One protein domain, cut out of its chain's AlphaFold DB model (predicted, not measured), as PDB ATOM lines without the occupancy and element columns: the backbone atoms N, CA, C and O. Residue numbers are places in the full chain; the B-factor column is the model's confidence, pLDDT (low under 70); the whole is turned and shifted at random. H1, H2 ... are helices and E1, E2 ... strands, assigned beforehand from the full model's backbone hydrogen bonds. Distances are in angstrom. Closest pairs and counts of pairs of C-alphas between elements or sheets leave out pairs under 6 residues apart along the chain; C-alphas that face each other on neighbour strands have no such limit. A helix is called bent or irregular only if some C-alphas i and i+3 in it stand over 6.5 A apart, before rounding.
ATOM      1  N   ILE A   3      75.321  82.918  29.132       70.88
ATOM      2  CA  ILE A   3      74.756  84.086  29.826       70.88
ATOM      3  C   ILE A   3      75.090  84.104  31.329       70.88
ATOM      4  O   ILE A   3      75.188  85.175  31.920       70.88
ATOM      5  N   ASP A   4      75.265  82.948  31.969       70.69
ATOM      6  CA  ASP A   4      75.674  82.889  33.375       70.69
ATOM      7  C   ASP A   4      77.134  83.310  33.556       70.69
ATOM      8  O   ASP A   4      77.412  84.011  34.519       70.69
ATOM      9  N   SER A   5      78.022  82.994  32.605       67.81
ATOM     10  CA  SER A   5      79.417  83.460  32.625       67.81
ATOM     11  C   SER A   5      79.545  84.979  32.457       67.81
ATOM     12  O   SER A   5      80.524  85.568  32.895       67.81
ATOM     13  N   LEU A   6      78.534  85.650  31.887       73.31
ATOM     14  CA  LEU A   6      78.484  87.120  31.848       73.31
ATOM     15  C   LEU A   6      78.216  87.752  33.229       73.31
ATOM     16  O   LEU A   6      78.277  88.972  33.360       73.31
ATOM     17  N   LYS A   7      77.871  86.950  34.247       71.44
ATOM     18  CA  LYS A   7      77.725  87.404  35.640       71.44
ATOM     19  C   LYS A   7      79.032  87.295  36.430       71.44
ATOM     20  O   LYS A   7      79.087  87.823  37.541       71.44
ATOM     21  N   ASP A   8      80.030  86.601  35.887       78.19
ATOM     22  CA  ASP A   8      81.344  86.463  36.506       78.19
ATOM     23  C   ASP A   8      82.175  87.740  36.319       78.19
ATOM     24  O   ASP A   8      81.819  88.643  35.559       78.19
ATOM     25  N   GLU A   9      83.285  87.842  37.050       87.88
ATOM     26  CA  GLU A   9      84.185  88.987  36.929       87.88
ATOM     27  C   GLU A   9      84.829  89.009  35.528       87.88
ATOM     28  O   GLU A   9      85.373  87.990  35.086       87.88
ATOM     29  N   PRO A  10      84.771  90.142  34.803       92.94
ATOM     30  CA  PRO A  10      85.366  90.233  33.481       92.94
ATOM     31  C   PRO A  10      86.887  90.101  33.562       92.94
ATOM     32  O   PRO A  10      87.544  90.690  34.419       92.94
ATOM     33  N   ILE A  11      87.466  89.369  32.612       93.38
ATOM     34  CA  ILE A  11      88.919  89.185  32.502       93.38
ATOM     35  C   ILE A  11      89.621  90.375  31.848       93.38
ATOM     36  O   ILE A  11      90.846  90.478  31.872       93.38
ATOM     37  N   GLY A  12      88.849  91.275  31.245       93.62
ATOM     38  CA  GLY A  12      89.373  92.471  30.623       93.62
ATOM     39  C   GLY A  12      88.277  93.334  30.034       93.62
ATOM     40  O   GLY A  12      87.166  92.890  29.749       93.62
ATOM     41  N   GLU A  13      88.618  94.593  29.814       93.75
ATOM     42  CA  GLU A  13      87.740  95.550  29.171       93.75
ATOM     43  C   GLU A  13      88.499  96.328  28.110       93.75
ATOM     44  O   GLU A  13      89.615  96.801  28.328       93.75
ATOM     45  N   THR A  14      87.864  96.489  26.958       93.25
ATOM     46  CA  THR A  14      88.373  97.301  25.861       93.25
ATOM     47  C   THR A  14      87.314  98.316  25.441       93.25
ATOM     48  O   THR A  14      86.330  98.535  26.158       93.25
ATOM     49  N   HIS A  15      87.553  99.016  24.330       90.12
ATOM     50  CA  HIS A  15      86.685 100.107  23.894       90.12
ATOM     51  C   HIS A  15      85.293  99.588  23.539       90.12
ATOM     52  O   HIS A  15      84.295 100.142  23.988       90.12
ATOM     53  N   HIS A  16      85.255  98.484  22.799       91.38
ATOM     54  CA  HIS A  16      84.035  97.918  22.250       91.38
ATOM     55  C   HIS A  16      83.547  96.676  22.995       91.38
ATOM     56  O   HIS A  16      82.395  96.288  22.818       91.38
ATOM     57  N   PHE A  17      84.397  96.047  23.814       92.62
ATOM     58  CA  PHE A  17      84.076  94.760  24.423       92.62
ATOM     59  C   PHE A  17      84.358  94.710  25.923       92.62
ATOM     60  O   PHE A  17      85.333  95.282  26.420       92.62
ATOM     61  N   THR A  18      83.512  93.977  26.636       93.19
ATOM     62  CA  THR A  18      83.837  93.387  27.937       93.19
ATOM     63  C   THR A  18      84.137  91.910  27.716       93.19
ATOM     64  O   THR A  18      83.381  91.214  27.043       93.19
ATOM     65  N   TRP A  19      85.253  91.435  28.253       94.50
ATOM     66  CA  TRP A  19      85.768  90.098  27.988       94.50
ATOM     67  C   TRP A  19      85.530  89.186  29.183       94.50
ATOM     68  O   TRP A  19      85.839  89.553  30.315       94.50
ATOM     69  N   PHE A  20      85.028  87.985  28.923       93.88
ATOM     70  CA  PHE A  20      84.748  86.968  29.934       93.88
ATOM     71  C   PHE A  20      85.338  85.623  29.517       93.88
ATOM     72  O   PHE A  20      85.490  85.335  28.327       93.88
ATOM     73  N   ILE A  21      85.627  84.782  30.506       90.56
ATOM     74  CA  ILE A  21      85.881  83.357  30.293       90.56
ATOM     75  C   ILE A  21      84.592  82.616  30.627       90.56
ATOM     76  O   ILE A  21      83.978  82.859  31.662       90.56
ATOM     77  N   SER A  22      84.186  81.717  29.743       88.31
ATOM     78  CA  SER A  22      83.080  80.789  29.950       88.31
ATOM     79  C   SER A  22      83.579  79.351  29.870       88.31
ATOM     80  O   SER A  22      84.679  79.094  29.384       88.31
ATOM     81  N   ASP A  23      82.734  78.399  30.264       85.25
ATOM     82  CA  ASP A  23      83.041  76.964  30.174       85.25
ATOM     83  C   ASP A  23      83.325  76.479  28.738       85.25
ATOM     84  O   ASP A  23      83.899  75.409  28.550       85.25
ATOM     85  N   ILE A  24      82.892  77.240  27.724       86.44
ATOM     86  CA  ILE A  24      83.012  76.887  26.299       86.44
ATOM     87  C   ILE A  24      84.186  77.624  25.637       86.44
ATOM     88  O   ILE A  24      84.696  77.171  24.619       86.44
ATOM     89  N   GLY A  25      84.634  78.743  26.209       90.75
ATOM     90  CA  GLY A  25      85.678  79.573  25.618       90.75
ATOM     91  C   GLY A  25      85.584  81.038  26.031       90.75
ATOM     92  O   GLY A  25      85.006  81.373  27.069       90.75
ATOM     93  N   ILE A  26      86.154  81.921  25.215       92.94
ATOM     94  CA  ILE A  26      86.238  83.359  25.498       92.94
ATOM     95  C   ILE A  26      85.016  84.068  24.918       92.94
ATOM     96  O   ILE A  26      84.640  83.853  23.768       92.94
ATOM     97  N   VAL A  27      84.416  84.953  25.707       93.44
ATOM     98  CA  VAL A  27      83.254  85.747  25.306       93.44
ATOM     99  C   VAL A  27      83.641  87.217  25.232       93.44
ATOM    100  O   VAL A  27      84.098  87.785  26.223       93.44
ATOM    101  N   ALA A  28      83.424  87.846  24.079       93.94
ATOM    102  CA  ALA A  28      83.543  89.291  23.904       93.94
ATOM    103  C   ALA A  28      82.142  89.911  23.839       93.94
ATOM    104  O   ALA A  28      81.491  89.889  22.794       93.94
ATOM    105  N   LEU A  29      81.670  90.434  24.968       91.94
ATOM    106  CA  LEU A  29      80.372  91.092  25.113       91.94
ATOM    107  C   LEU A  29      80.421  92.516  24.562       91.94
ATOM    108  O   LEU A  29      81.316  93.272  24.923       91.94
ATOM    109  N   PHE A  30      79.452  92.899  23.734       90.94
ATOM    110  CA  PHE A  30      79.473  94.188  23.041       90.94
ATOM    111  C   PHE A  30      79.079  95.327  23.991       90.94
ATOM    112  O   PHE A  30      78.123  95.215  24.761       90.94
ATOM    113  N   LYS A  31      79.807  96.445  23.922       88.44
ATOM    114  CA  LYS A  31      79.522  97.668  24.679       88.44
ATOM    115  C   LYS A  31      78.728  98.648  23.813       88.44
ATOM    116  O   LYS A  31      79.293  99.352  22.985       88.44
ATOM    117  N   GLY A  32      77.428  98.753  24.075       80.12
ATOM    118  CA  GLY A  32      76.541  99.720  23.417       80.12
ATOM    119  C   GLY A  32      76.002  99.261  22.059       80.12
ATOM    120  O   GLY A  32      76.192  98.119  21.648       80.12
ATOM    121  N   ASP A  33      75.324 100.177  21.364       69.50
ATOM    122  CA  ASP A  33      74.502  99.886  20.177       69.50
ATOM    123  C   ASP A  33      75.270  99.922  18.838       69.50
ATOM    124  O   ASP A  33      74.668 100.158  17.782       69.50
ATOM    125  N   GLU A  34      76.601  99.760  18.825       66.31
ATOM    126  CA  GLU A  34      77.311  99.774  17.540       66.31
ATOM    127  C   GLU A  34      76.969  98.567  16.652       66.31
ATOM    128  O   GLU A  34      76.397  97.557  17.064       66.31
ATOM    129  N   LYS A  35      77.300  98.684  15.364       69.44
ATOM    130  CA  LYS A  35      76.997  97.653  14.374       69.44
ATOM    131  C   LYS A  35      78.030  96.534  14.431       69.44
ATOM    132  O   LYS A  35      79.230  96.786  14.483       69.44
ATOM    133  N   PHE A  36      77.547  95.304  14.263       71.62
ATOM    134  CA  PHE A  36      78.343  94.084  14.094       71.62
ATOM    135  C   PHE A  36      79.586  94.250  13.202       71.62
ATOM    136  O   PHE A  36      80.655  93.742  13.530       71.62
ATOM    137  N   GLU A  37      79.457  94.969  12.083       72.75
ATOM    138  CA  GLU A  37      80.560  95.187  11.141       72.75
ATOM    139  C   GLU A  37      81.749  95.922  11.778       72.75
ATOM    140  O   GLU A  37      82.890  95.516  11.565       72.75
ATOM    141  N   THR A  38      81.495  96.942  12.606       71.06
ATOM    142  CA  THR A  38      82.547  97.682  13.323       71.06
ATOM    143  C   THR A  38      83.259  96.779  14.326       71.06
ATOM    144  O   THR A  38      84.487  96.772  14.416       71.06
ATOM    145  N   TYR A  39      82.493  95.962  15.046       73.88
ATOM    146  CA  TYR A  39      83.017  95.035  16.039       73.88
ATOM    147  C   TYR A  39      83.863  93.922  15.412       73.88
ATOM    148  O   TYR A  39      84.959  93.627  15.890       73.88
ATOM    149  N   ASN A  40      83.404  93.339  14.303       77.75
ATOM    150  CA  ASN A  40      84.082  92.223  13.649       77.75
ATOM    151  C   ASN A  40      85.486  92.591  13.139       77.75
ATOM    152  O   ASN A  40      86.394  91.764  13.202       77.75
ATOM    153  N   SER A  41      85.681  93.825  12.664       78.12
ATOM    154  CA  SER A  41      86.994  94.308  12.219       78.12
ATOM    155  C   SER A  41      87.959  94.612  13.369       78.12
ATOM    156  O   SER A  41      89.169  94.611  13.156       78.12
ATOM    157  N   ASN A  42      87.451  94.862  14.580       83.19
ATOM    158  CA  ASN A  42      88.252  95.340  15.712       83.19
ATOM    159  C   ASN A  42      88.532  94.275  16.782       83.19
ATOM    160  O   ASN A  42      89.461  94.448  17.574       83.19
ATOM    161  N   VAL A  43      87.779  93.170  16.803       90.12
ATOM    162  CA  VAL A  43      87.798  92.202  17.912       90.12
ATOM    163  C   VAL A  43      89.176  91.581  18.176       90.12
ATOM    164  O   VAL A  43      89.615  91.552  19.320       90.12
ATOM    165  N   GLU A  44      89.922  91.190  17.140       91.75
ATOM    166  CA  GLU A  44      91.289  90.655  17.285       91.75
ATOM    167  C   GLU A  44      92.280  91.717  17.772       91.75
ATOM    168  O   GLU A  44      93.149  91.457  18.605       91.75
ATOM    169  N   THR A  45      92.135  92.950  17.284       92.00
ATOM    170  CA  THR A  45      92.972  94.071  17.727       92.00
ATOM    171  C   THR A  45      92.733  94.374  19.202       92.00
ATOM    172  O   THR A  45      93.665  94.725  19.923       92.00
ATOM    173  N   GLU A  46      91.497  94.247  19.673       93.88
ATOM    174  CA  GLU A  46      91.151  94.477  21.070       93.88
ATOM    175  C   GLU A  46      91.508  93.320  21.991       93.88
ATOM    176  O   GLU A  46      92.039  93.588  23.066       93.88
ATOM    177  N   ALA A  47      91.350  92.069  21.558       93.75
ATOM    178  CA  ALA A  47      91.845  90.908  22.298       93.75
ATOM    179  C   ALA A  47      93.347  91.053  22.613       93.75
ATOM    180  O   ALA A  47      93.775  90.926  23.763       93.75
ATOM    181  N   ASN A  48      94.138  91.477  21.622       92.75
ATOM    182  CA  ASN A  48      95.569  91.729  21.793       92.75
ATOM    183  C   ASN A  48      95.884  92.822  22.833       92.75
ATOM    184  O   ASN A  48      96.917  92.746  23.501       92.75
ATOM    185  N   LYS A  49      95.011  93.827  23.023       93.81
ATOM    186  CA  LYS A  49      95.215  94.890  24.036       93.81
ATOM    187  C   LYS A  49      95.159  94.359  25.467       93.81
ATOM    188  O   LYS A  49      95.733  94.984  26.353       93.81
ATOM    189  N   ILE A  50      94.491  93.227  25.678       93.25
ATOM    190  CA  ILE A  50      94.409  92.536  26.970       93.25
ATOM    191  C   ILE A  50      95.204  91.221  26.978       93.25
ATOM    192  O   ILE A  50      94.984  90.375  27.837       93.25
ATOM    193  N   ALA A  51      96.145  91.060  26.040       92.56
ATOM    194  CA  ALA A  51      96.993  89.877  25.896       92.56
ATOM    195  C   ALA A  51      96.227  88.549  25.701       92.56
ATOM    196  O   ALA A  51      96.737  87.487  26.058       92.56
ATOM    197  N   LEU A  52      95.027  88.598  25.107       90.81
ATOM    198  CA  LEU A  52      94.305  87.412  24.642       90.81
ATOM    199  C   LEU A  52      94.684  87.097  23.192       90.81
ATOM    200  O   LEU A  52      94.460  87.913  22.297       90.81
ATOM    201  N   ASP A  53      95.217  85.897  22.962       89.81
ATOM    202  CA  ASP A  53      95.447  85.360  21.619       89.81
ATOM    203  C   ASP A  53      94.253  84.497  21.199       89.81
ATOM    204  O   ASP A  53      94.099  83.369  21.658       89.81
ATOM    205  N   ILE A  54      93.406  85.054  20.332       90.38
ATOM    206  CA  ILE A  54      92.229  84.389  19.748       90.38
ATOM    207  C   ILE A  54      92.446  84.001  18.278       90.38
ATOM    208  O   ILE A  54      91.503  83.632  17.586       90.38
ATOM    209  N   SER A  55      93.679  84.103  17.765       87.12
ATOM    210  CA  SER A  55      93.978  83.970  16.327       87.12
ATOM    211  C   SER A  55      93.707  82.582  15.739       87.12
ATOM    212  O   SER A  55      93.622  82.433  14.520       87.12
ATOM    213  N   LYS A  56      93.606  81.566  16.597       88.12
ATOM    214  CA  LYS A  56      93.365  80.166  16.222       88.12
ATOM    215  C   LYS A  56      91.991  79.655  16.645       88.12
ATOM    216  O   LYS A  56      91.691  78.502  16.355       88.12
ATOM    217  N   GLU A  57      91.207  80.480  17.327       89.94
ATOM    218  CA  GLU A  57      89.877  80.106  17.795       89.94
ATOM    219  C   GLU A  57      88.864  80.253  16.654       89.94
ATOM    220  O   GLU A  57      88.930  81.193  15.853       89.94
ATOM    221  N   GLU A  58      87.887  79.354  16.611       91.25
ATOM    222  CA  GLU A  58      86.673  79.568  15.833       91.25
ATOM    223  C   GLU A  58      85.895  80.735  16.447       91.25
ATOM    224  O   GLU A  58      85.819  80.872  17.668       91.25
ATOM    225  N   LYS A  59      85.320  81.593  15.600       92.31
ATOM    226  CA  LYS A  59      84.582  82.789  16.025       92.31
ATOM    227  C   LYS A  59      83.125  82.687  15.605       92.31
ATOM    228  O   LYS A  59      82.821  82.708  14.412       92.31
ATOM    229  N   GLU A  60      82.224  82.718  16.578       91.81
ATOM    230  CA  GLU A  60      80.780  82.753  16.350       91.81
ATOM    231  C   GLU A  60      80.165  84.043  16.901       91.81
ATOM    232  O   GLU A  60      80.526  84.527  17.971       91.81
ATOM    233  N   TYR A  61      79.222  84.615  16.153       91.06
ATOM    234  CA  TYR A  61      78.419  85.747  16.603       91.06
ATOM    235  C   TYR A  61      77.076  85.270  17.132       91.06
ATOM    236  O   TYR A  61      76.343  84.571  16.432       91.06
ATOM    237  N   LEU A  62      76.724  85.719  18.333       88.56
ATOM    238  CA  LEU A  62      75.481  85.357  18.992       88.56
ATOM    239  C   LEU A  62      74.742  86.616  19.453       88.56
ATOM    240  O   LEU A  62      75.331  87.555  19.988       88.56
ATOM    241  N   ASN A  63      73.426  86.620  19.241       88.38
ATOM    242  CA  ASN A  63      72.509  87.630  19.759       88.38
ATOM    243  C   ASN A  63      71.370  86.920  20.495       88.38
ATOM    244  O   ASN A  63      70.514  86.296  19.863       88.38
ATOM    245  N   ILE A  64      71.386  86.978  21.824       85.25
ATOM    246  CA  ILE A  64      70.417  86.297  22.686       85.25
ATOM    247  C   ILE A  64      69.866  87.314  23.678       85.25
ATOM    248  O   ILE A  64      70.633  87.935  24.402       85.25
ATOM    249  N   ASN A  65      68.540  87.456  23.758       83.75
ATOM    250  CA  ASN A  65      67.882  88.395  24.679       83.75
ATOM    251  C   ASN A  65      68.444  89.828  24.582       83.75
ATOM    252  O   ASN A  65      68.690  90.455  25.607       83.75
ATOM    253  N   GLU A  66      68.686  90.310  23.357       82.69
ATOM    254  CA  GLU A  66      69.271  91.635  23.065       82.69
ATOM    255  C   GLU A  66      70.747  91.796  23.478       82.69
ATOM    256  O   GLU A  66      71.347  92.840  23.239       82.69
ATOM    257  N   ILE A  67      71.371  90.749  24.026       85.44
ATOM    258  CA  ILE A  67      72.801  90.701  24.327       85.44
ATOM    259  C   ILE A  67      73.540  90.184  23.097       85.44
ATOM    260  O   ILE A  67      73.329  89.051  22.658       85.44
ATOM    261  N   GLN A  68      74.439  91.013  22.574       89.62
ATOM    262  CA  GLN A  68      75.303  90.694  21.442       89.62
ATOM    263  C   GLN A  68      76.715  90.374  21.927       89.62
ATOM    264  O   GLN A  68      77.297  91.131  22.709       89.62
TER     265      GLN A  68
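Overview. This is residues 3 to 68 of the 74 residues of an uncharacterized protein of Prochlorococcus marinus str. MIT 9302 (UniProt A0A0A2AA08). A strand hairpin, E1 and E2, stands in the middle of a small rounded domain; the helix H1 comes closest to its open end, where E1 begins and E2 ends, and the strand E3 passes near E2. The unnamed stretch of residues 3 to 16 runs outside the hairpin and pairs briefly with E1 at residues 12 to 13, while the last residues fold back on the end of E3. The printed part has 66 residues, with one named helix and three named strands in the order E1, E2, H1, E3; the sheet is E1 - E2, antiparallel, and the class is mixed, helices and strands. The whole is compact, with a radius of gyration of the C-alphas of 11.1 A and spans of 26 by 26 by 21 A.

Arrangement. Look first at E1, residues 17 to 22, and E2, residues 25 to 30, antiparallel neighbours that form a hairpin, with 153 degrees between their directions. Their C-alphas 19 and 28 face each other at 4.7 A. Across the pair, N 18 and O 29 are 2.9 A apart and N 22 and O 25 are 2.8 A apart, both within hydrogen-bond range. Beside E1, residues 12 to 13 pair antiparallel with its residues 18 to 19. Turn next to H1, residues 36 to 49, whose closest C-alphas to E1 are those of Phe 17 and Glu 46, 7.8 A apart. Its closest to E2 are those of Phe 30 and Tyr 39, 7.9 A apart. H1 is irregular, with C-alphas 41 and 44 standing 7.6 A apart, and 7 of its 10 O i to N i+4 pairs are within hydrogen-bond range. E3, residues 58 to 64, pairs with no named strand; it is near E2, with 7 pairs of C-alphas within 10 A, and apart from E1 and from H1. Its residues 63 to 64 pair antiparallel with residues 67 to 68.

Along the chain. Find C-alpha 17 at (84.076, 94.760, 24.423); from there E1 runs 15.1 A to Ser 22. E2 goes back 16.1 A from Gly 25 to Phe 30. H1 starts at C-alpha 36, at (78.343, 94.084, 14.094), and reaches Lys 49 after 19.6 A. E3 covers 18.9 A from Glu 58 to C-alpha 64 at (70.417, 86.297, 22.686).

Size, cuts and confidence. The two C-alphas farthest apart, those of Ala 51 and Asn 65, are 29.2 A apart. The printed part, residues 3 to 68, has no cut. The links from E1 to E2 and from E2 to H1 are tight, the link from H1 to E3 is short, and no link is long. The mean pLDDT of the printed part is 86.2; look for values under 70 at residue 5 and residues 33 to 35.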